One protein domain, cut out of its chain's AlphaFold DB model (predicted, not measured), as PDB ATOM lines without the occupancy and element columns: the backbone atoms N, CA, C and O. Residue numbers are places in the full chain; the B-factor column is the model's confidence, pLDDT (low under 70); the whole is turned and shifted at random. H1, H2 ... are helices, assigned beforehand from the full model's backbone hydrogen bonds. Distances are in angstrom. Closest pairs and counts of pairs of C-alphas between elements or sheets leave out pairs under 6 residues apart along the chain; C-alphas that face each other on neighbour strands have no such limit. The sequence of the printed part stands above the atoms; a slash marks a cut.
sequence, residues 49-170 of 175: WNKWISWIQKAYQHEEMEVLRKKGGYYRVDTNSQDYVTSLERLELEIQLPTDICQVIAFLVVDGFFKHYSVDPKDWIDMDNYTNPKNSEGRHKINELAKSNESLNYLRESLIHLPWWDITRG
ATOM      1  N   TRP A  49     239.462 202.966 197.727       75.12
ATOM      2  CA  TRP A  49     238.442 202.032 197.252       75.12
ATOM      3  C   TRP A  49     237.050 202.631 197.290       75.12
ATOM      4  O   TRP A  49     236.398 202.661 196.259       75.12
ATOM      5  N   ASN A  50     236.605 203.191 198.417       71.69
ATOM      6  CA  ASN A  50     235.242 203.725 198.523       71.69
ATOM      7  C   ASN A  50     234.982 204.865 197.527       71.69
ATOM      8  O   ASN A  50     233.906 204.956 196.935       71.69
ATOM      9  N   LYS A  51     235.984 205.718 197.283       69.56
ATOM     10  CA  LYS A  51     235.889 206.768 196.257       69.56
ATOM     11  C   LYS A  51     235.856 206.165 194.855       69.56
ATOM     12  O   LYS A  51     235.021 206.560 194.044       69.56
ATOM     13  N   TRP A  52     236.723 205.198 194.586       71.19
ATOM     14  CA  TRP A  52     236.871 204.578 193.276       71.19
ATOM     15  C   TRP A  52     235.678 203.688 192.901       71.19
ATOM     16  O   TRP A  52     235.118 203.834 191.819       71.19
ATOM     17  N   ILE A  53     235.191 202.859 193.825       74.88
ATOM     18  CA  ILE A  53     233.999 202.040 193.618       74.88
ATOM     19  C   ILE A  53     232.757 202.906 193.457       74.88
ATOM     20  O   ILE A  53     231.946 202.619 192.587       74.88
ATOM     21  N   SER A  54     232.629 204.014 194.201       70.88
ATOM     22  CA  SER A  54     231.512 204.942 193.994       70.88
ATOM     23  C   SER A  54     231.510 205.506 192.572       70.88
ATOM     24  O   SER A  54     230.452 205.718 191.996       70.88
ATOM     25  N   TRP A  55     232.684 205.699 191.969       65.31
ATOM     26  CA  TRP A  55     232.795 206.132 190.581       65.31
ATOM     27  C   TRP A  55     232.394 205.025 189.600       65.31
ATOM     28  O   TRP A  55     231.596 205.290 188.705       65.31
ATOM     29  N   ILE A  56     232.839 203.784 189.810       66.94
ATOM     30  CA  ILE A  56     232.415 202.622 189.005       66.94
ATOM     31  C   ILE A  56     230.904 202.367 189.133       66.94
ATOM     32  O   ILE A  56     230.221 202.060 188.160       66.94
ATOM     33  N   GLN A  57     230.351 202.542 190.330       68.31
ATOM     34  CA  GLN A  57     228.922 202.405 190.601       68.31
ATOM     35  C   GLN A  57     228.101 203.532 189.977       68.31
ATOM     36  O   GLN A  57     226.990 203.295 189.521       68.31
ATOM     37  N   LYS A  58     228.635 204.750 189.897       64.06
ATOM     38  CA  LYS A  58     228.016 205.812 189.091       64.06
ATOM     39  C   LYS A  58     228.164 205.535 187.602       64.06
ATOM     40  O   LYS A  58     227.262 205.847 186.834       64.06
ATOM     41  N   ALA A  59     229.247 204.867 187.197       55.16
ATOM     42  CA  ALA A  59     229.419 204.425 185.821       55.16
ATOM     43  C   ALA A  59     228.353 203.409 185.375       55.16
ATOM     44  O   ALA A  59     227.965 203.364 184.209       55.16
ATOM     45  N   TYR A  60     227.824 202.645 186.331       55.16
ATOM     46  CA  TYR A  60     226.687 201.744 186.156       55.16
ATOM     47  C   TYR A  60     225.360 202.482 185.872       55.16
ATOM     48  O   TYR A  60     224.439 201.895 185.308       55.16
ATOM     49  N   GLN A  61     225.246 203.773 186.212       62.38
ATOM     50  CA  GLN A  61     224.060 204.594 185.947       62.38
ATOM     51  C   GLN A  61     224.246 205.390 184.644       62.38
ATOM     52  O   GLN A  61     224.938 206.406 184.599       62.38
ATOM     53  N   HIS A  62     223.615 204.919 183.563       55.97
ATOM     54  CA  HIS A  62     223.801 205.410 182.188       55.97
ATOM     55  C   HIS A  62     223.733 206.948 182.037       55.97
ATOM     56  O   HIS A  62     224.513 207.530 181.283       55.97
ATOM     57  N   GLU A  63     222.822 207.625 182.741       57.75
ATOM     58  CA  GLU A  63     222.678 209.088 182.680       57.75
ATOM     59  C   GLU A  63     223.822 209.837 183.380       57.75
ATOM     60  O   GLU A  63     224.273 210.878 182.896       57.75
ATOM     61  N   GLU A  64     224.347 209.298 184.483       56.03
ATOM     62  CA  GLU A  64     225.441 209.924 185.232       56.03
ATOM     63  C   GLU A  64     226.774 209.833 184.476       56.03
ATOM     64  O   GLU A  64     227.589 210.760 184.534       56.03
ATOM     65  N   MET A  65     226.966 208.778 183.679       52.97
ATOM     66  CA  MET A  65     228.129 208.625 182.797       52.97
ATOM     67  C   MET A  65     228.230 209.703 181.726       52.97
ATOM     68  O   MET A  65     229.305 210.261 181.503       52.97
ATOM     69  N   GLU A  66     227.114 210.040 181.085       54.16
ATOM     70  CA  GLU A  66     227.073 211.116 180.089       54.16
ATOM     71  C   GLU A  66     227.398 212.483 180.712       54.16
ATOM     72  O   GLU A  66     228.042 213.331 180.087       54.16
ATOM     73  N   VAL A  67     227.019 212.695 181.976       53.94
ATOM     74  CA  VAL A  67     227.378 213.903 182.734       53.94
ATOM     75  C   VAL A  67     228.873 213.932 183.068       53.94
ATOM     76  O   VAL A  67     229.496 214.993 182.970       53.94
ATOM     77  N   LEU A  68     229.468 212.796 183.442       51.53
ATOM     78  CA  LEU A  68     230.901 212.693 183.746       51.53
ATOM     79  C   LEU A  68     231.770 212.899 182.496       51.53
ATOM     80  O   LEU A  68     232.732 213.668 182.557       51.53
ATOM     81  N   ARG A  69     231.378 212.327 181.349       52.62
ATOM     82  CA  ARG A  69     232.039 212.543 180.046       52.62
ATOM     83  C   ARG A  69     232.112 214.024 179.667       52.62
ATOM     84  O   ARG A  69     233.153 214.510 179.231       52.62
ATOM     85  N   LYS A  70     231.025 214.772 179.889       51.69
ATOM     86  CA  LYS A  70     230.940 216.213 179.579       51.69
ATOM     87  C   LYS A  70     231.784 217.101 180.498       51.69
ATOM     88  O   LYS A  70     232.068 218.239 180.133       51.69
ATOM     89  N   LYS A  71     232.192 216.613 181.675       46.88
ATOM     90  CA  LYS A  71     232.970 217.391 182.658       46.88
ATOM     91  C   LYS A  71     234.485 217.398 182.413       46.88
ATOM     92  O   LYS A  71     235.179 218.125 183.115       46.88
ATOM     93  N   GLY A  72     234.995 216.660 181.424       38.34
ATOM     94  CA  GLY A  72     236.286 216.911 180.759       38.34
ATOM     95  C   GLY A  72     237.596 216.861 181.573       38.34
ATOM     96  O   GLY A  72     238.658 216.934 180.966       38.34
ATOM     97  N   GLY A  73     237.596 216.736 182.899       36.88
ATOM     98  CA  GLY A  73     238.819 216.490 183.685       36.88
ATOM     99  C   GLY A  73     239.081 214.994 183.814       36.88
ATOM    100  O   GLY A  73     238.094 214.289 183.860       36.88
ATOM    101  N   TYR A  74     240.344 214.531 183.836       41.25
ATOM    102  CA  TYR A  74     240.905 213.233 184.317       41.25
ATOM    103  C   TYR A  74     240.114 211.897 184.184       41.25
ATOM    104  O   TYR A  74     240.576 210.854 184.632       41.25
ATOM    105  N   TYR A  75     238.955 211.883 183.541       44.28
ATOM    106  CA  TYR A  75     237.916 210.862 183.620       44.28
ATOM    107  C   TYR A  75     237.596 210.391 182.200       44.28
ATOM    108  O   TYR A  75     236.478 210.538 181.706       44.28
ATOM    109  N   ARG A  76     238.600 209.857 181.497       42.59
ATOM    110  CA  ARG A  76     238.369 209.147 180.234       42.59
ATOM    111  C   ARG A  76     237.948 207.718 180.537       42.59
ATOM    112  O   ARG A  76     238.769 206.816 180.691       42.59
ATOM    113  N   VAL A  77     236.644 207.538 180.649       47.94
ATOM    114  CA  VAL A  77     236.007 206.233 180.508       47.94
ATOM    115  C   VAL A  77     235.316 206.248 179.158       47.94
ATOM    116  O   VAL A  77     234.149 206.624 179.039       47.94
ATOM    117  N   ASP A  78     236.068 205.866 178.131       49.84
ATOM    118  CA  ASP A  78     235.548 205.667 176.774       49.84
ATOM    119  C   ASP A  78     234.803 204.322 176.655       49.84
ATOM    120  O   ASP A  78     234.736 203.726 175.584       49.84
ATOM    121  N   THR A  79     234.227 203.811 177.749       51.19
ATOM    122  CA  THR A  79     233.397 202.605 177.723       51.19
ATOM    123  C   THR A  79     231.926 202.986 177.691       51.19
ATOM    124  O   THR A  79     231.451 203.808 178.479       51.19
ATOM    125  N   ASN A  80     231.202 202.445 176.713       57.06
ATOM    126  CA  ASN A  80     229.754 202.566 176.627       57.06
ATOM    127  C   ASN A  80     229.136 201.862 177.846       57.06
ATOM    128  O   ASN A  80     229.449 200.703 178.114       57.06
ATOM    129  N   SER A  81     228.282 202.555 178.598       58.28
ATOM    130  CA  SER A  81     227.650 202.028 179.818       58.28
ATOM    131  C   SER A  81     226.869 200.733 179.556       58.28
ATOM    132  O   SER A  81     226.819 199.862 180.422       58.28
ATOM    133  N   GLN A  82     226.344 200.553 178.339       61.81
ATOM    134  CA  GLN A  82     225.652 199.330 177.924       61.81
ATOM    135  C   GLN A  82     226.575 198.099 177.852       61.81
ATOM    136  O   GLN A  82     226.184 197.008 178.277       61.81
ATOM    137  N   ASP A  83     227.802 198.266 177.347       62.28
ATOM    138  CA  ASP A  83     228.787 197.181 177.239       62.28
ATOM    139  C   ASP A  83     229.247 196.725 178.631       62.28
ATOM    140  O   ASP A  83     229.514 195.544 178.858       62.28
ATOM    141  N   TYR A  84     229.279 197.657 179.585       63.59
ATOM    142  CA  TYR A  84     229.644 197.417 180.980       63.59
ATOM    143  C   TYR A  84     228.596 196.612 181.751       63.59
ATOM    144  O   TYR A  84     228.938 195.586 182.342       63.59
ATOM    145  N   VAL A  85     227.319 197.001 181.679       62.97
ATOM    146  CA  VAL A  85     226.216 196.227 182.284       62.97
ATOM    147  C   VAL A  85     226.155 194.822 181.682       62.97
ATOM    148  O   VAL A  85     226.106 193.834 182.412       62.97
ATOM    149  N   THR A  86     226.268 194.726 180.356       66.94
ATOM    150  CA  THR A  86     226.254 193.441 179.640       66.94
ATOM    151  C   THR A  86     227.430 192.546 180.042       66.94
ATOM    152  O   THR A  86     227.275 191.331 180.143       66.94
ATOM    153  N   SER A  87     228.611 193.126 180.280       66.94
ATOM    154  CA  SER A  87     229.786 192.373 180.735       66.94
ATOM    155  C   SER A  87     229.597 191.821 182.143       66.94
ATOM    156  O   SER A  87     229.986 190.686 182.387       66.94
ATOM    157  N   LEU A  88     228.969 192.577 183.048       67.62
ATOM    158  CA  LEU A  88     228.672 192.118 184.407       67.62
ATOM    159  C   LEU A  88     227.640 190.980 184.422       67.62
ATOM    160  O   LEU A  88     227.844 189.988 185.111       67.62
ATOM    161  N   GLU A  89     226.561 191.094 183.643       68.56
ATOM    162  CA  GLU A  89     225.523 190.050 183.536       68.56
ATOM    163  C   GLU A  89     226.055 188.734 182.954       68.56
ATOM    164  O   GLU A  89     225.534 187.662 183.253       68.56
ATOM    165  N   ARG A  90     227.091 188.817 182.112       74.75
ATOM    166  CA  ARG A  90     227.731 187.667 181.458       74.75
ATOM    167  C   ARG A  90     228.992 187.187 182.171       74.75
ATOM    168  O   ARG A  90     229.626 186.245 181.695       74.75
ATOM    169  N   LEU A  91     229.382 187.837 183.266       75.81
ATOM    170  CA  LEU A  91     230.568 187.472 184.024       75.81
ATOM    171  C   LEU A  91     230.279 186.194 184.819       75.81
ATOM    172  O   LEU A  91     229.810 186.222 185.953       75.81
ATOM    173  N   GLU A  92     230.550 185.055 184.201       75.25
ATOM    174  CA  GLU A  92     230.459 183.754 184.851       75.25
ATOM    175  C   GLU A  92     231.766 183.481 185.599       75.25
ATOM    176  O   GLU A  92     232.751 183.080 184.988       75.25
ATOM    177  N   LEU A  93     231.798 183.707 186.912       78.50
ATOM    178  CA  LEU A  93     232.941 183.341 187.752       78.50
ATOM    179  C   LEU A  93     232.614 182.073 188.540       78.50
ATOM    180  O   LEU A  93     231.518 181.939 189.079       78.50
ATOM    181  N   GLU A  94     233.577 181.161 188.653       79.31
ATOM    182  CA  GLU A  94     233.408 179.923 189.432       79.31
ATOM    183  C   GLU A  94     233.444 180.160 190.953       79.31
ATOM    184  O   GLU A  94     233.115 179.274 191.743       79.31
ATOM    185  N   ILE A  95     233.801 181.377 191.374       82.38
ATOM    186  CA  ILE A  95     233.844 181.806 192.771       82.38
ATOM    187  C   ILE A  95     232.820 182.908 193.045       82.38
ATOM    188  O   ILE A  95     232.568 183.778 192.211       82.38
ATOM    189  N   GLN A  96     232.259 182.911 194.257       85.44
ATOM    190  CA  GLN A  96     231.443 184.027 194.727       85.44
ATOM    191  C   GLN A  96     232.350 185.145 195.239       85.44
ATOM    192  O   GLN A  96     233.016 184.995 196.263       85.44
ATOM    193  N   LEU A  97     232.357 186.271 194.528       88.06
ATOM    194  CA  LEU A  97     233.025 187.495 194.953       88.06
ATOM    195  C   LEU A  97     231.997 188.535 195.420       88.06
ATOM    196  O   LEU A  97     230.864 188.553 194.927       88.06
ATOM    197  N   PRO A  98     232.382 189.431 196.343       88.31
ATOM    198  CA  PRO A  98     231.594 190.611 196.667       88.31
ATOM    199  C   PRO A  98     231.218 191.429 195.422       88.31
ATOM    200  O   PRO A  98     232.024 191.595 194.505       88.31
ATOM    201  N   THR A  99     230.002 191.980 195.412       85.25
ATOM    202  CA  THR A  99     229.445 192.729 194.272       85.25
ATOM    203  C   THR A  99     230.351 193.862 193.793       85.25
ATOM    204  O   THR A  99     230.464 194.087 192.591       85.25
ATOM    205  N   ASP A 100     231.011 194.567 194.713       84.31
ATOM    206  CA  ASP A 100     231.932 195.654 194.385       84.31
ATOM    207  C   ASP A 100     233.155 195.164 193.599       84.31
ATOM    208  O   ASP A 100     233.559 195.787 192.621       84.31
ATOM    209  N   ILE A 101     233.705 194.008 193.964       88.88
ATOM    210  CA  ILE A 101     234.806 193.393 193.219       88.88
ATOM    211  C   ILE A 101     234.317 192.917 191.845       88.88
ATOM    212  O   ILE A 101     234.972 193.198 190.845       88.88
ATOM    213  N   CYS A 102     233.145 192.278 191.752       86.56
ATOM    214  CA  CYS A 102     232.569 191.868 190.462       86.56
ATOM    215  C   CYS A 102     232.390 193.052 189.498       86.56
ATOM    216  O   CYS A 102     232.704 192.939 188.314       86.56
ATOM    217  N   GLN A 103     231.936 194.201 190.008       80.19
ATOM    218  CA  GLN A 103     231.819 195.443 189.239       80.19
ATOM    219  C   GLN A 103     233.179 195.874 188.669       80.19
ATOM    220  O   GLN A 103     233.306 196.153 187.479       80.19
ATOM    221  N   VAL A 104     234.233 195.843 189.481       84.88
ATOM    222  CA  VAL A 104     235.595 196.164 189.026       84.88
ATOM    223  C   VAL A 104     236.089 195.207 187.943       84.88
ATOM    224  O   VAL A 104     236.679 195.647 186.957       84.88
ATOM    225  N   ILE A 105     235.828 193.908 188.082       87.12
ATOM    226  CA  ILE A 105     236.228 192.913 187.079       87.12
ATOM    227  C   ILE A 105     235.493 193.158 185.760       87.12
ATOM    228  O   ILE A 105     236.128 193.228 184.707       87.12
ATOM    229  N   ALA A 106     234.178 193.379 185.806       82.81
ATOM    230  CA  ALA A 106     233.411 193.769 184.625       82.81
ATOM    231  C   ALA A 106     233.967 195.054 183.987       82.81
ATOM    232  O   ALA A 106     233.939 195.214 182.768       82.81
ATOM    233  N   PHE A 107     234.537 195.956 184.789       81.31
ATOM    234  CA  PHE A 107     235.087 197.213 184.289       81.31
ATOM    235  C   PHE A 107     236.372 196.967 183.514       81.31
ATOM    236  O   PHE A 107     236.533 197.487 182.414       81.31
ATOM    237  N   LEU A 108     237.244 196.110 184.047       84.00
ATOM    238  CA  LEU A 108     238.456 195.647 183.375       84.00
ATOM    239  C   LEU A 108     238.149 194.947 182.037       84.00
ATOM    240  O   LEU A 108     238.905 195.123 181.079       84.00
ATOM    241  N   VAL A 109     237.035 194.207 181.937       83.25
ATOM    242  CA  VAL A 109     236.556 193.617 180.667       83.25
ATOM    243  C   VAL A 109     236.338 194.693 179.618       83.25
ATOM    244  O   VAL A 109     236.943 194.634 178.546       83.25
ATOM    245  N   VAL A 110     235.527 195.701 179.930       76.56
ATOM    246  CA  VAL A 110     235.173 196.725 178.938       76.56
ATOM    247  C   VAL A 110     236.320 197.690 178.673       76.56
ATOM    248  O   VAL A 110     236.497 198.142 177.546       76.56
ATOM    249  N   ASP A 111     237.146 197.960 179.681       78.31
ATOM    250  CA  ASP A 111     238.347 198.783 179.532       78.31
ATOM    251  C   ASP A 111     239.431 198.111 178.672       78.31
ATOM    252  O   ASP A 111     240.371 198.763 178.227       78.31
ATOM    253  N   GLY A 112     239.298 196.809 178.398       80.75
ATOM    254  CA  GLY A 112     240.176 196.073 177.492       80.75
ATOM    255  C   GLY A 112     241.392 195.431 178.157       80.75
ATOM    256  O   GLY A 112     242.284 194.981 177.435       80.75
ATOM    257  N   PHE A 113     241.422 195.329 179.491       86.56
ATOM    258  CA  PHE A 113     242.491 194.657 180.245       86.56
ATOM    259  C   PHE A 113     242.709 193.229 179.736       86.56
ATOM    260  O   PHE A 113     243.789 192.871 179.269       86.56
ATOM    261  N   PHE A 114     241.642 192.432 179.736       87.19
ATOM    262  CA  PHE A 114     241.666 191.024 179.338       87.19
ATOM    263  C   PHE A 114     242.086 190.845 177.878       87.19
ATOM    264  O   PHE A 114     242.923 190.002 177.558       87.19
ATOM    265  N   LYS A 115     241.604 191.725 176.992       85.56
ATOM    266  CA  LYS A 115     242.011 191.750 175.583       85.56
ATOM    267  C   LYS A 115     243.496 192.086 175.422       85.56
ATOM    268  O   LYS A 115     244.176 191.452 174.621       85.56
ATOM    269  N   HIS A 116     244.010 193.062 176.170       87.06
ATOM    270  CA  HIS A 116     245.419 193.456 176.112       87.06
ATOM    271  C   HIS A 116     246.355 192.340 176.585       87.06
ATOM    272  O   HIS A 116     247.415 192.118 175.992       87.06
ATOM    273  N   TYR A 117     245.975 191.656 177.663       87.88
ATOM    274  CA  TYR A 117     246.753 190.560 178.235       87.88
ATOM    275  C   TYR A 117     246.463 189.200 177.586       87.88
ATOM    276  O   TYR A 117     247.194 188.256 177.854       87.88
ATOM    277  N   SER A 118     245.476 189.121 176.684       89.69
ATOM    278  CA  SER A 118     245.031 187.875 176.039       89.69
ATOM    279  C   SER A 118     244.691 186.781 177.057       89.69
ATOM    280  O   SER A 118     245.115 185.638 176.910       89.69
ATOM    281  N   VAL A 119     243.944 187.153 178.098       89.38
ATOM    282  CA  VAL A 119     243.530 186.268 179.195       89.38
ATOM    283  C   VAL A 119     242.015 186.322 179.364       89.38
ATOM    284  O   VAL A 119     241.429 187.398 179.246       89.38
ATOM    285  N   ASP A 120     241.379 185.180 179.612       87.88
ATOM    286  CA  ASP A 120     239.951 185.119 179.928       87.88
ATOM    287  C   ASP A 120     239.707 185.533 181.396       87.88
ATOM    288  O   ASP A 120     240.512 185.182 182.263       87.88
ATOM    289  N   PRO A 121     238.621 186.262 181.719       87.88
ATOM    290  CA  PRO A 121     238.269 186.573 183.103       87.88
ATOM    291  C   PRO A 121     238.187 185.366 184.040       87.88
ATOM    292  O   PRO A 121     238.558 185.502 185.205       87.88
ATOM    293  N   LYS A 122     237.733 184.204 183.551       86.56
ATOM    294  CA  LYS A 122     237.673 182.957 184.327       86.56
ATOM    295  C   LYS A 122     239.074 182.485 184.694       86.56
ATOM    296  O   LYS A 122     239.378 182.340 185.874       86.56
ATOM    297  N   ASP A 123     239.946 182.360 183.697       87.94
ATOM    298  CA  ASP A 123     241.325 181.902 183.890       87.94
ATOM    299  C   ASP A 123     242.119 182.858 184.788       87.94
ATOM    300  O   ASP A 123     242.923 182.437 185.621       87.94
ATOM    301  N   TRP A 124     241.873 184.162 184.649       90.25
ATOM    302  CA  TRP A 124     242.562 185.211 185.395       90.25
ATOM    303  C   TRP A 124     242.393 185.102 186.915       90.25
ATOM    304  O   TRP A 124     243.308 185.452 187.662       90.25
ATOM    305  N   ILE A 125     241.256 184.586 187.384       89.50
ATOM    306  CA  ILE A 125     240.978 184.407 188.817       89.50
ATOM    307  C   ILE A 125     241.895 183.359 189.454       89.50
ATOM    308  O   ILE A 125     242.253 183.484 190.633       89.50
ATOM    309  N   ASP A 126     242.293 182.361 188.670       88.00
ATOM    310  CA  ASP A 126     243.108 181.230 189.109       88.00
ATOM    311  C   ASP A 126     244.605 181.404 188.805       88.00
ATOM    312  O   ASP A 126     245.420 180.543 189.168       88.00
ATOM    313  N   MET A 127     244.990 182.520 188.176       88.62
ATOM    314  CA  MET A 127     246.386 182.865 187.915       88.62
ATOM    315  C   MET A 127     247.134 183.214 189.202       88.62
ATOM    316  O   MET A 127     246.678 184.031 189.998       88.62
ATOM    317  N   ASP A 128     248.359 182.695 189.339       84.69
ATOM    318  CA  ASP A 128     249.277 183.028 190.443       84.69
ATOM    319  C   ASP A 128     249.688 184.518 190.466       84.69
ATOM    320  O   ASP A 128     250.172 185.028 191.479       84.69
ATOM    321  N   ASN A 129     249.491 185.230 189.348       85.31
ATOM    322  CA  ASN A 129     249.754 186.660 189.220       85.31
ATOM    323  C   ASN A 129     248.635 187.411 188.490       85.31
ATOM    324  O   ASN A 129     248.818 187.912 187.376       85.31
ATOM    325  N   TYR A 130     247.477 187.546 189.132       89.25
ATOM    326  CA  TYR A 130     246.384 188.336 188.559       89.25
ATOM    327  C   TYR A 130     246.780 189.811 188.323       89.25
ATOM    328  O   TYR A 130     246.271 190.456 187.408       89.25
ATOM    329  N   THR A 131     247.726 190.365 189.091       86.50
ATOM    330  CA  THR A 131     248.106 191.783 188.952       86.50
ATOM    331  C   THR A 131     248.872 192.099 187.671       86.50
ATOM    332  O   THR A 131     248.731 193.191 187.116       86.50
ATOM    333  N   ASN A 132     249.660 191.147 187.172       82.50
ATOM    334  CA  ASN A 132     250.399 191.285 185.925       82.50
ATOM    335  C   ASN A 132     250.421 189.945 185.180       82.50
ATOM    336  O   ASN A 132     251.395 189.197 185.294       82.50
ATOM    337  N   PRO A 133     249.395 189.665 184.357       81.56
ATOM    338  CA  PRO A 133     249.267 188.388 183.657       81.56
ATOM    339  C   PRO A 133     250.438 188.036 182.721       81.56
ATOM    340  O   PRO A 133     250.577 186.886 182.318       81.56
ATOM    341  N   LYS A 134     251.294 189.005 182.359       78.38
ATOM    342  CA  LYS A 134     252.498 188.784 181.534       78.38
ATOM    343  C   LYS A 134     253.724 188.325 182.328       78.38
ATOM    344  O   LYS A 134     254.713 187.944 181.708       78.38
ATOM    345  N   ASN A 135     253.694 188.385 183.659       74.19
ATOM    346  CA  ASN A 135     254.801 187.962 184.513       74.19
ATOM    347  C   ASN A 135     254.349 186.828 185.444       74.19
ATOM    348  O   ASN A 135     253.350 186.957 186.142       74.19
ATOM    349  N   SER A 136     255.103 185.733 185.501       61.00
ATOM    350  CA  SER A 136     254.829 184.606 186.399       61.00
ATOM    351  C   SER A 136     255.264 184.845 187.852       61.00
ATOM    352  O   SER A 136     254.964 184.026 188.709       61.00
ATOM    353  N   GLU A 137     255.962 185.942 188.161       60.50
ATOM    354  CA  GLU A 137     256.502 186.239 189.503       60.50
ATOM    355  C   GLU A 137     255.466 186.780 190.517       60.50
ATOM    356  O   GLU A 137     255.797 187.577 191.395       60.50
ATOM    357  N   GLY A 138     254.205 186.360 190.414       61.62
ATOM    358  CA  GLY A 138     253.179 186.632 191.428       61.62
ATOM    359  C   GLY A 138     253.069 185.504 192.449       61.62
ATOM    360  O   GLY A 138     253.592 184.410 192.243       61.62
ATOM    361  N   ARG A 139     252.420 185.783 193.582       67.25
ATOM    362  CA  ARG A 139     252.275 184.823 194.690       67.25
ATOM    363  C   ARG A 139     250.834 184.559 195.117       67.25
ATOM    364  O   ARG A 139     250.637 183.757 196.024       67.25
ATOM    365  N   HIS A 140     249.853 185.242 194.532       83.31
ATOM    366  CA  HIS A 140     248.491 185.250 195.058       83.31
ATOM    367  C   HIS A 140     247.465 185.145 193.943       83.31
ATOM    368  O   HIS A 140     247.509 185.900 192.971       83.31
ATOM    369  N   LYS A 141     246.506 184.244 194.143       89.31
ATOM    370  CA  LYS A 141     245.338 184.064 193.284       89.31
ATOM    371  C   LYS A 141     244.147 184.828 193.838       89.31
ATOM    372  O   LYS A 141     243.985 184.937 195.054       89.31
ATOM    373  N   ILE A 142     243.254 185.290 192.967       89.44
ATOM    374  CA  ILE A 142     242.010 185.940 193.410       89.44
ATOM    375  C   ILE A 142     241.156 184.948 194.214       89.44
ATOM    376  O   ILE A 142     240.589 185.322 195.240       89.44
ATOM    377  N   ASN A 143     241.113 183.676 193.804       87.69
ATOM    378  CA  ASN A 143     240.353 182.638 194.509       87.69
ATOM    379  C   ASN A 143     240.837 182.382 195.956       87.69
ATOM    380  O   ASN A 143     240.044 182.033 196.831       87.69
ATOM    381  N   GLU A 144     242.122 182.585 196.240       87.94
ATOM    382  CA  GLU A 144     242.700 182.469 197.577       87.94
ATOM    383  C   GLU A 144     242.369 183.697 198.412       87.94
ATOM    384  O   GLU A 144     242.009 183.568 199.583       87.94
ATOM    385  N   LEU A 145     242.417 184.873 197.786       89.88
ATOM    386  CA  LEU A 145     242.110 186.139 198.439       89.88
ATOM    387  C   LEU A 145     240.616 186.319 198.744       89.88
ATOM    388  O   LEU A 145     240.251 187.125 199.595       89.88
ATOM    389  N   ALA A 146     239.743 185.536 198.112       88.06
ATOM    390  CA  ALA A 146     238.304 185.548 198.368       88.06
ATOM    391  C   ALA A 146     237.888 184.882 199.701       88.06
ATOM    392  O   ALA A 146     236.704 184.865 200.032       88.06
ATOM    393  N   LYS A 147     238.832 184.308 200.464       87.69
ATOM    394  CA  LYS A 147     238.537 183.420 201.609       87.69
ATOM    395  C   LYS A 147     238.386 184.116 202.969       87.69
ATOM    396  O   LYS A 147     237.884 183.485 203.897       87.69
ATOM    397  N   SER A 148     238.817 185.370 203.123       88.06
ATOM    398  CA  SER A 148     238.678 186.131 204.378       88.06
ATOM    399  C   SER A 148     238.464 187.623 204.121       88.06
ATOM    400  O   SER A 148     238.784 188.118 203.041       88.06
ATOM    401  N   ASN A 149     237.956 188.359 205.113       86.00
ATOM    402  CA  ASN A 149     237.731 189.801 204.983       86.00
ATOM    403  C   ASN A 149     239.037 190.578 204.778       86.00
ATOM    404  O   ASN A 149     239.094 191.461 203.927       86.00
ATOM    405  N   GLU A 150     240.099 190.226 205.500       86.94
ATOM    406  CA  GLU A 150     241.422 190.843 205.359       86.94
ATOM    407  C   GLU A 150     241.988 190.598 203.960       86.94
ATOM    408  O   GLU A 150     242.516 191.508 203.322       86.94
ATOM    409  N   SER A 151     241.814 189.377 203.451       89.38
ATOM    410  CA  SER A 151     242.257 188.994 202.112       89.38
ATOM    411  C   SER A 151     241.463 189.719 201.018       89.38
ATOM    412  O   SER A 151     242.041 190.190 200.039       89.38
ATOM    413  N   LEU A 152     240.153 189.898 201.214       89.25
ATOM    414  CA  LEU A 152     239.308 190.706 200.334       89.25
ATOM    415  C   LEU A 152     239.709 192.185 200.368       89.25
ATOM    416  O   LEU A 152     239.735 192.836 199.328       89.25
ATOM    417  N   ASN A 153     240.058 192.725 201.535       85.88
ATOM    418  CA  ASN A 153     240.541 194.101 201.663       85.88
ATOM    419  C   ASN A 153     241.886 194.293 200.954       85.88
ATOM    420  O   ASN A 153     242.071 195.290 200.252       85.88
ATOM    421  N   TYR A 154     242.793 193.321 201.067       87.44
ATOM    422  CA  TYR A 154     244.023 193.291 200.280       87.44
ATOM    423  C   TYR A 154     243.726 193.261 198.781       87.44
ATOM    424  O   TYR A 154     244.262 194.082 198.040       87.44
ATOM    425  N   LEU A 155     242.828 192.378 198.335       90.19
ATOM    426  CA  LEU A 155     242.433 192.275 196.931       90.19
ATOM    427  C   LEU A 155     241.896 193.605 196.391       90.19
ATOM    428  O   LEU A 155     242.329 194.044 195.329       90.19
ATOM    429  N   ARG A 156     241.004 194.272 197.128       87.62
ATOM    430  CA  ARG A 156     240.460 195.588 196.763       87.62
ATOM    431  C   ARG A 156     241.557 196.628 196.548       87.62
ATOM    432  O   ARG A 156     241.597 197.270 195.502       87.62
ATOM    433  N   GLU A 157     242.470 196.766 197.506       83.44
ATOM    434  CA  GLU A 157     243.601 197.695 197.389       83.44
ATOM    435  C   GLU A 157     244.487 197.344 196.185       83.44
ATOM    436  O   GLU A 157     244.806 198.205 195.365       83.44
ATOM    437  N   SER A 158     244.810 196.066 196.008       86.50
ATOM    438  CA  SER A 158     245.620 195.589 194.885       86.50
ATOM    439  C   SER A 158     244.953 195.819 193.522       86.50
ATOM    440  O   SER A 158     245.643 196.123 192.551       86.50
ATOM    441  N   LEU A 159     243.621 195.738 193.430       87.25
ATOM    442  CA  LEU A 159     242.872 196.029 192.201       87.25
ATOM    443  C   LEU A 159     242.950 197.513 191.800       87.25
ATOM    444  O   LEU A 159     243.022 197.819 190.610       87.25
ATOM    445  N   ILE A 160     242.990 198.444 192.760       81.31
ATOM    446  CA  ILE A 160     243.208 199.879 192.474       81.31
ATOM    447  C   ILE A 160     244.642 200.129 192.000       81.31
ATOM    448  O   ILE A 160     244.893 201.047 191.226       81.31
ATOM    449  N   HIS A 161     245.582 199.307 192.457       78.62
ATOM    450  CA  HIS A 161     247.004 199.436 192.158       78.62
ATOM    451  C   HIS A 161     247.477 198.543 191.003       78.62
ATOM    452  O   HIS A 161     248.679 198.334 190.844       78.62
ATOM    453  N   LEU A 162     246.561 198.036 190.167       84.94
ATOM    454  CA  LEU A 162     246.953 197.291 188.973       84.94
ATOM    455  C   LEU A 162     247.827 198.168 188.058       84.94
ATOM    456  O   LEU A 162     247.403 199.267 187.691       84.94
ATOM    457  N   PRO A 163     248.977 197.660 187.573       82.75
ATOM    458  CA  PRO A 163     249.812 198.360 186.591       82.75
ATOM    459  C   PRO A 163     249.059 198.758 185.313       82.75
ATOM    460  O   PRO A 163     249.476 199.650 184.581       82.75
ATOM    461  N   TRP A 164     247.937 198.091 185.032       84.31
ATOM    462  CA  TRP A 164     247.042 198.421 183.930       84.31
ATOM    463  C   TRP A 164     246.615 199.888 183.899       84.31
ATOM    464  O   TRP A 164     246.535 200.478 182.822       84.31
ATOM    465  N   TRP A 165     246.363 200.490 185.062       77.44
ATOM    466  CA  TRP A 165     245.839 201.850 185.109       77.44
ATOM    467  C   TRP A 165     246.854 202.889 184.632       77.44
ATOM    468  O   TRP A 165     246.477 203.839 183.946       77.44
ATOM    469  N   ASP A 166     248.140 202.656 184.896       73.00
ATOM    470  CA  ASP A 166     249.224 203.495 184.385       73.00
ATOM    471  C   ASP A 166     249.304 203.444 182.850       73.00
ATOM    472  O   ASP A 166     249.638 204.443 182.212       73.00
ATOM    473  N   ILE A 167     248.956 202.298 182.250       73.19
ATOM    474  CA  ILE A 167     248.969 202.086 180.796       73.19
ATOM    475  C   ILE A 167     247.808 202.821 180.118       73.19
ATOM    476  O   ILE A 167     247.998 203.410 179.053       73.19
ATOM    477  N   THR A 168     246.602 202.768 180.689       66.31
ATOM    478  CA  THR A 168     245.389 203.232 179.994       66.31
ATOM    479  C   THR A 168     244.960 204.646 180.331       66.31
ATOM    480  O   THR A 168     244.366 205.313 179.482       66.31
ATOM    481  N   ARG A 169     245.214 205.119 181.553       62.72
ATOM    482  CA  ARG A 169     244.629 206.379 182.035       62.72
ATOM    483  C   ARG A 169     245.647 207.352 182.621       62.72
ATOM    484  O   ARG A 169     245.275 208.481 182.935       62.72
ATOM    485  N   GLY A 170     246.919 206.948 182.714       56.06
ATOM    486  CA  GLY A 170     247.858 207.571 183.645       56.06
ATOM    487  C   GLY A 170     247.414 207.296 185.082       56.06
ATOM    488  O   GLY A 170     246.272 206.906 185.307       56.06
TER     489      GLY A 170
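Overview. This is residues 49 to 170 of the 175 residues of an uncharacterized protein of Maribacter sp. 4G9 (UniProt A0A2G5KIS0). H4 forms the middle, with H1 and H3 packed across it, H2 out at one end of the long axis, and H6, H7 and the loop of residues 127 to 141 toward the other. H8 runs from H7 to H1, and short H5 and H9 lie toward the last residues of H4. The printed part has 122 residues with nine named helices, H1 to H9 in order, and no named strand: all helix, mostly crossed. It is compact, with a radius of gyration of the C-alphas of 14.2 A, and elongated, spanning 41 by 26 by 25 A.

Arrangement. The hub, H1, residues 49 to 59, only just touches H2, residues 62 to 70, only at the corner, with 3 pairs of C-alphas within 8 A; the closest are Ala 59 and Met 65, 5.3 A apart. H2 and H3, residues 81 to 89, form a helical hairpin. H3 touches H4, residues 99 to 111, at a steep tilt of 54 degrees, opposite ways; the closest C-alphas, Leu 88 and Ala 106, are 5.0 A apart. H1 touches H4 too, with C-alphas Ile 53 and Asp 100 closest at 6.8 A. H5, residues 113 to 117, is close to H4 but not clearly touching, with C-alphas Leu 108 and Phe 114 closest at 6.9 A. H6, residues 121 to 126, touches H7, residues 142 to 145, closest at C-alphas Ile 125 and Ile 142, 5.0 A. H8, residues 149 to 160, touches H7 with residues 151 to 155 alone, C-alphas Leu 145 and Ser 151 closest at 4.7 A, and H1 with residues 156 to 160 alone, C-alphas Trp 49 and Glu 157 closest at 6.7 A. H9, residues 164 to 168, and H4 are near each other. Every O i to N i+4 pair is within hydrogen-bond range in H1, H3, H4, H5, H8 and H9, against 4 of 5 in H2 and 0 of 2 in H6, which has 2 of 3 O i to N i+3 pairs; H7 is too short.

Along the chain. H1, 14.8 A long, begins at C-alpha 49 (238.442, 202.032, 197.252). H4 measures 18.3 A and H8 17.0 A. H9 ends at C-alpha 168 (245.389, 203.232, 179.994).

Size, cuts and confidence. The C-alphas farthest apart, Glu 63 and Glu 137, are 41.4 A apart. The printed part has no cut, and the link H6 to H7 is long. Mean pLDDT of the printed part is 74.5; residues 55 to 89 are among those under 70.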